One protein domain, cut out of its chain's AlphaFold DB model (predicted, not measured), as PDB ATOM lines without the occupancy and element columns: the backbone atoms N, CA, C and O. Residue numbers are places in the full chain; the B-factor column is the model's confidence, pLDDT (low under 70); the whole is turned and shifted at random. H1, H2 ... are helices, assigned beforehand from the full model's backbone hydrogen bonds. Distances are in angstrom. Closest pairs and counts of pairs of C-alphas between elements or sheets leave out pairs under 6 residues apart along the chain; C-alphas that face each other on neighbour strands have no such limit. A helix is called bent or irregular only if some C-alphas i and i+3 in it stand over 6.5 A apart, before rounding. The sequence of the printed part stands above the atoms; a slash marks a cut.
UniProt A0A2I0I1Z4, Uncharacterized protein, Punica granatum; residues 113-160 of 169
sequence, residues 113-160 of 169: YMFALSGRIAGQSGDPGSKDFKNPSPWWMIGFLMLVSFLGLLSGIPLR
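What this domain is: This is residues 113 to 160 of the 169 residues of an uncharacterized protein of Punica granatum (UniProt A0A2I0I1Z4). One long helix, H3, runs out from a small, loose head made of two very short helices, H1 and H2, and a long loop of residues 123 to 137 that swings out beyond H2 and folds back to the beginning of H3. Residues 145 to 160 of H3 stick out alone and make much of the length. The printed part has 48 residues with three named helices, H1, H2 and H3 in that order, and no named strand; its class is all helix. It is extended, with a radius of gyration of the C-alphas of 15.4 A and spans of 48 by 21 by 13 A.

How they stand to each other: H1, residues 113 to 116, and H2, residues 119 to 122, are close but not clearly touching; their closest C-alphas, those of Ala 116 and Ala 122, are 7.0 A apart. H3, residues 138 to 160, is apart from both. In H3, 16 of 19 O i to N i+4 pairs are within hydrogen-bond range; H1 and H2 are too short for such a pair, and their single O i to N i+3 pair is within range in H1 but not in H2.

Where its parts are: H1 begins at C-alpha 113, (164.586, 161.532, 143.250). H2 begins at C-alpha 119, (169.683, 164.170, 132.433). H3 measures 33.7 A from C-alpha 138, (162.487, 175.736, 138.277), to C-alpha 160, (145.382, 165.839, 165.633). H3 is neither bent nor irregular, but only just: C-alphas 155 and 158 are 6.2 A apart.

The domain as a whole: The two C-alphas farthest apart, those of Pro 128 and Arg 160, are 48.3 A apart. The printed part has no cut. The link from H1 to H2 is tight, and that from H2 to H3, 15 residues, is long. Mean pLDDT of the printed part is 71.9; residues 119 to 136, 156 and 158 to 160 are under 70.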
ATOM      1  N   TYR A 113     165.417 161.559 144.458       74.00
ATOM      2  CA  TYR A 113     164.586 161.532 143.250       74.00
ATOM      3  C   TYR A 113     164.784 162.754 142.348       74.00
ATOM      4  O   TYR A 113     164.937 162.624 141.137       74.00
ATOM      5  N   MET A 114     164.829 163.950 142.937       78.25
ATOM      6  CA  MET A 114     165.000 165.202 142.197       78.25
ATOM      7  C   MET A 114     166.389 165.318 141.555       78.25
ATOM      8  O   MET A 114     166.522 165.894 140.476       78.25
ATOM      9  N   PHE A 115     167.409 164.750 142.199       75.44
ATOM     10  CA  PHE A 115     168.763 164.677 141.657       75.44
ATOM     11  C   PHE A 115     168.877 163.597 140.571       75.44
ATOM     12  O   PHE A 115     169.483 163.836 139.528       75.44
ATOM     13  N   ALA A 116     168.226 162.447 140.774       72.12
ATOM     14  CA  ALA A 116     168.196 161.327 139.833       72.12
ATOM     15  C   ALA A 116     167.462 161.653 138.518       72.12
ATOM     16  O   ALA A 116     167.856 161.167 137.465       72.12
ATOM     17  N   LEU A 117     166.451 162.530 138.554       72.81
ATOM     18  CA  LEU A 117     165.720 163.016 137.371       72.81
ATOM     19  C   LEU A 117     166.574 163.878 136.416       72.81
ATOM     20  O   LEU A 117     166.144 164.170 135.296       72.81
ATOM     21  N   SER A 118     167.768 164.304 136.840       73.19
ATOM     22  CA  SER A 118     168.683 165.103 136.024       73.19
ATOM     23  C   SER A 118     169.244 164.290 134.857       73.19
ATOM     24  O   SER A 118     169.845 163.234 135.057       73.19
ATOM     25  N   GLY A 119     169.157 164.831 133.635       65.38
ATOM     26  CA  GLY A 119     169.683 164.170 132.433       65.38
ATOM     27  C   GLY A 119     171.184 163.848 132.498       65.38
ATOM     28  O   GLY A 119     171.648 162.935 131.822       65.38
ATOM     29  N   ARG A 120     171.951 164.547 133.351       68.62
ATOM     30  CA  ARG A 120     173.373 164.237 133.589       68.62
ATOM     31  C   ARG A 120     173.582 162.923 134.343       68.62
ATOM     32  O   ARG A 120     174.541 162.226 134.044       68.62
ATOM     33  N   ILE A 121     172.704 162.606 135.296       68.69
ATOM     34  CA  ILE A 121     172.751 161.350 136.056       68.69
ATOM     35  C   ILE A 121     172.184 160.213 135.205       68.69
ATOM     36  O   ILE A 121     172.773 159.139 135.160       68.69
ATOM     37  N   ALA A 122     171.117 160.472 134.444       66.19
ATOM     38  CA  ALA A 122     170.573 159.502 133.493       66.19
ATOM     39  C   ALA A 122     171.606 159.088 132.429       66.19
ATOM     40  O   ALA A 122     171.770 157.903 132.169       66.19
ATOM     41  N   GLY A 123     172.392 160.028 131.892       64.12
ATOM     42  CA  GLY A 123     173.474 159.713 130.948       64.12
ATOM     43  C   GLY A 123     174.673 158.967 131.554       64.12
ATOM     44  O   GLY A 123     175.494 158.438 130.812       64.12
ATOM     45  N   GLN A 124     174.791 158.933 132.885       68.38
ATOM     46  CA  GLN A 124     175.779 158.123 133.609       68.38
ATOM     47  C   GLN A 124     175.213 156.769 134.059       68.38
ATOM     48  O   GLN A 124     175.978 155.892 134.458       68.38
ATOM     49  N   SER A 125     173.890 156.594 134.006       62.09
ATOM     50  CA  SER A 125     173.249 155.302 134.218       62.09
ATOM     51  C   SER A 125     173.497 154.413 132.996       62.09
ATOM     52  O   SER A 125     173.561 154.903 131.871       62.09
ATOM     53  N   GLY A 126     173.698 153.111 133.207       59.69
ATOM     54  CA  GLY A 126     174.147 152.160 132.179       59.69
ATOM     55  C   GLY A 126     173.169 151.887 131.027       59.69
ATOM     56  O   GLY A 126     173.333 150.877 130.352       59.69
ATOM     57  N   ASP A 127     172.174 152.747 130.807       62.56
ATOM     58  CA  ASP A 127     171.159 152.612 129.764       62.56
ATOM     59  C   ASP A 127     171.145 153.848 128.831       62.56
ATOM     60  O   ASP A 127     170.379 154.796 129.040       62.56
ATOM     61  N   PRO A 128     172.015 153.879 127.800       50.94
ATOM     62  CA  PRO A 128     172.288 155.056 126.965       50.94
ATOM     63  C   PRO A 128     171.175 155.410 125.951       50.94
ATOM     64  O   PRO A 128     171.441 156.063 124.940       50.94
ATOM     65  N   GLY A 129     169.925 155.010 126.204       54.50
ATOM     66  CA  GLY A 129     168.772 155.281 125.337       54.50
ATOM     67  C   GLY A 129     167.448 155.546 126.059       54.50
ATOM     68  O   GLY A 129     166.453 155.849 125.391       54.50
ATOM     69  N   SER A 130     167.403 155.467 127.392       56.25
ATOM     70  CA  SER A 130     166.173 155.726 128.142       56.25
ATOM     71  C   SER A 130     165.832 157.224 128.114       56.25
ATOM     72  O   SER A 130     166.635 158.099 128.441       56.25
ATOM     73  N   LYS A 131     164.604 157.555 127.692       57.59
ATOM     74  CA  LYS A 131     164.045 158.922 127.767       57.59
ATOM     75  C   LYS A 131     163.459 159.221 129.151       57.59
ATOM     76  O   LYS A 131     162.727 160.196 129.312       57.59
ATOM     77  N   ASP A 132     163.798 158.406 130.145       60.12
ATOM     78  CA  ASP A 132     163.274 158.455 131.510       60.12
ATOM     79  C   ASP A 132     163.999 159.506 132.361       60.12
ATOM     80  O   ASP A 132     164.293 159.316 133.538       60.12
ATOM     81  N   PHE A 133     164.289 160.658 131.758       62.31
ATOM     82  CA  PHE A 133     164.814 161.822 132.447       62.31
ATOM     83  C   PHE A 133     163.922 163.022 132.153       62.31
ATOM     84  O   PHE A 133     163.593 163.346 131.011       62.31
ATOM     85  N   LYS A 134     163.524 163.720 133.213       64.50
ATOM     86  CA  LYS A 134     162.799 164.982 133.117       64.50
ATOM     87  C   LYS A 134     163.684 166.026 133.755       64.50
ATOM     88  O   LYS A 134     163.761 166.085 134.975       64.50
ATOM     89  N   ASN A 135     164.311 166.875 132.942       69.19
ATOM     90  CA  ASN A 135     165.036 168.023 133.479       69.19
ATOM     91  C   ASN A 135     164.047 168.887 134.279       69.19
ATOM     92  O   ASN A 135     163.108 169.437 133.686       69.19
ATOM     93  N   PRO A 136     164.200 168.971 135.611       69.06
ATOM     94  CA  PRO A 136     163.227 169.656 136.434       69.06
ATOM     95  C   PRO A 136     163.353 171.156 136.167       69.06
ATOM     96  O   PRO A 136     164.362 171.783 136.481       69.06
ATOM     97  N   SER A 137     162.336 171.737 135.527       79.44
ATOM     98  CA  SER A 137     162.277 173.191 135.361       79.44
ATOM     99  C   SER A 137     162.062 173.856 136.730       79.44
ATOM    100  O   SER A 137     161.321 173.301 137.551       79.44
ATOM    101  N   PRO A 138     162.634 175.049 136.990       77.31
ATOM    102  CA  PRO A 138     162.487 175.736 138.277       77.31
ATOM    103  C   PRO A 138     161.025 175.912 138.713       77.31
ATOM    104  O   PRO A 138     160.690 175.757 139.884       77.31
ATOM    105  N   TRP A 139     160.131 176.160 137.753       82.00
ATOM    106  CA  TRP A 139     158.696 176.306 137.999       82.00
ATOM    107  C   TRP A 139     157.999 174.993 138.360       82.00
ATOM    108  O   TRP A 139     157.122 174.979 139.221       82.00
ATOM    109  N   TRP A 140     158.407 173.875 137.758       84.75
ATOM    110  CA  TRP A 140     157.882 172.561 138.127       84.75
ATOM    111  C   TRP A 140     158.345 172.149 139.528       84.75
ATOM    112  O   TRP A 140     157.551 171.635 140.310       84.75
ATOM    113  N   MET A 141     159.600 172.454 139.873       83.19
ATOM    114  CA  MET A 141     160.134 172.244 141.221       83.19
ATOM    115  C   MET A 141     159.348 173.041 142.258       83.19
ATOM    116  O   MET A 141     158.974 172.489 143.287       83.19
ATOM    117  N   ILE A 142     159.033 174.310 141.971       84.94
ATOM    118  CA  ILE A 142     158.195 175.132 142.852       84.94
ATOM    119  C   ILE A 142     156.819 174.485 143.063       84.94
ATOM    120  O   ILE A 142     156.377 174.359 144.202       84.94
ATOM    121  N   GLY A 143     156.168 174.011 141.993       85.69
ATOM    122  CA  GLY A 143     154.854 173.366 142.077       85.69
ATOM    123  C   GLY A 143     154.885 172.056 142.867       85.69
ATOM    124  O   GLY A 143     154.032 171.824 143.723       85.69
ATOM    125  N   PHE A 144     155.905 171.229 142.636       84.38
ATOM    126  CA  PHE A 144     156.125 169.984 143.368       84.38
ATOM    127  C   PHE A 144     156.375 170.233 144.863       84.38
ATOM    128  O   PHE A 144     155.755 169.591 145.711       84.38
ATOM    129  N   LEU A 145     157.225 171.205 145.204       84.31
ATOM    130  CA  LEU A 145     157.520 171.541 146.599       84.31
ATOM    131  C   LEU A 145     156.326 172.124 147.336       84.31
ATOM    132  O   LEU A 145     156.132 171.814 148.513       84.31
ATOM    133  N   MET A 146     155.519 172.935 146.652       83.75
ATOM    134  CA  MET A 146     154.247 173.404 147.187       83.75
ATOM    135  C   MET A 146     153.356 172.199 147.496       83.75
ATOM    136  O   MET A 146     152.956 172.023 148.642       83.75
ATOM    137  N   LEU A 147     153.136 171.294 146.539       85.81
ATOM    138  CA  LEU A 147     152.294 170.115 146.756       85.81
ATOM    139  C   LEU A 147     152.746 169.277 147.969       85.81
ATOM    140  O   LEU A 147     151.935 168.979 148.845       85.81
ATOM    141  N   VAL A 148     154.039 168.952 148.060       81.69
ATOM    142  CA  VAL A 148     154.606 168.161 149.169       81.69
ATOM    143  C   VAL A 148     154.466 168.887 150.514       81.69
ATOM    144  O   VAL A 148     154.102 168.269 151.515       81.69
ATOM    145  N   SER A 149     154.681 170.206 150.542       82.62
ATOM    146  CA  SER A 149     154.563 171.014 151.765       82.62
ATOM    147  C   SER A 149     153.114 171.117 152.254       82.62
ATOM    148  O   SER A 149     152.843 170.963 153.447       82.62
ATOM    149  N   PHE A 150     152.166 171.333 151.340       80.88
ATOM    150  CA  PHE A 150     150.744 171.417 151.671       80.88
ATOM    151  C   PHE A 150     150.177 170.060 152.097       80.88
ATOM    152  O   PHE A 150     149.401 170.013 153.045       80.88
ATOM    153  N   LEU A 151     150.597 168.947 151.487       80.44
ATOM    154  CA  LEU A 151     150.204 167.605 151.935       80.44
ATOM    155  C   LEU A 151     150.668 167.318 153.370       80.44
ATOM    156  O   LEU A 151     149.894 166.793 154.173       80.44
ATOM    157  N   GLY A 152     151.898 167.705 153.725       72.00
ATOM    158  CA  GLY A 152     152.395 167.596 155.101       72.00
ATOM    159  C   GLY A 152     151.563 168.411 156.097       72.00
ATOM    160  O   GLY A 152     151.192 167.910 157.159       72.00
ATOM    161  N   LEU A 153     151.193 169.644 155.735       77.56
ATOM    162  CA  LEU A 153     150.353 170.501 156.576       77.56
ATOM    163  C   LEU A 153     148.921 169.956 156.714       77.56
ATOM    164  O   LEU A 153     148.377 169.911 157.816       77.56
ATOM    165  N   LEU A 154     148.316 169.526 155.605       78.94
ATOM    166  CA  LEU A 154     146.924 169.082 155.550       78.94
ATOM    167  C   LEU A 154     146.718 167.693 156.161       78.94
ATOM    168  O   LEU A 154     145.663 167.456 156.737       78.94
ATOM    169  N   SER A 155     147.709 166.799 156.097       74.12
ATOM    170  CA  SER A 155     147.655 165.485 156.762       74.12
ATOM    171  C   SER A 155     147.780 165.581 158.287       74.12
ATOM    172  O   SER A 155     147.154 164.802 159.005       74.12
ATOM    173  N   GLY A 156     148.507 166.572 158.812       64.81
ATOM    174  CA  GLY A 156     148.650 166.774 160.257       64.81
ATOM    175  C   GLY A 156     147.361 167.213 160.971       64.81
ATOM    176  O   GLY A 156     147.176 166.931 162.155       64.81
ATOM    177  N   ILE A 157     146.444 167.877 160.260       75.25
ATOM    178  CA  ILE A 157     145.182 168.400 160.809       75.25
ATOM    179  C   ILE A 157     144.197 167.282 161.225       75.25
ATOM    180  O   ILE A 157     143.734 167.315 162.368       75.25
ATOM    181  N   PRO A 158     143.848 166.294 160.374       68.88
ATOM    182  CA  PRO A 158     142.967 165.191 160.760       68.88
ATOM    183  C   PRO A 158     143.607 164.267 161.805       68.88
ATOM    184  O   PRO A 158     142.910 163.819 162.714       68.88
ATOM    185  N   LEU A 159     144.929 164.057 161.759       63.22
ATOM    186  CA  LEU A 159     145.648 163.257 162.759       63.22
ATOM    187  C   LEU A 159     145.559 163.846 164.176       63.22
ATOM    188  O   LEU A 159     145.400 163.093 165.132       63.22
ATOM    189  N   ARG A 160     145.587 165.179 164.326       59.88
ATOM    190  CA  ARG A 160     145.382 165.839 165.633       59.88
ATOM    191  C   ARG A 160     143.953 165.725 166.166       59.88
ATOM    192  O   ARG A 160     143.746 165.811 167.371       59.88
TER     193      ARG A 160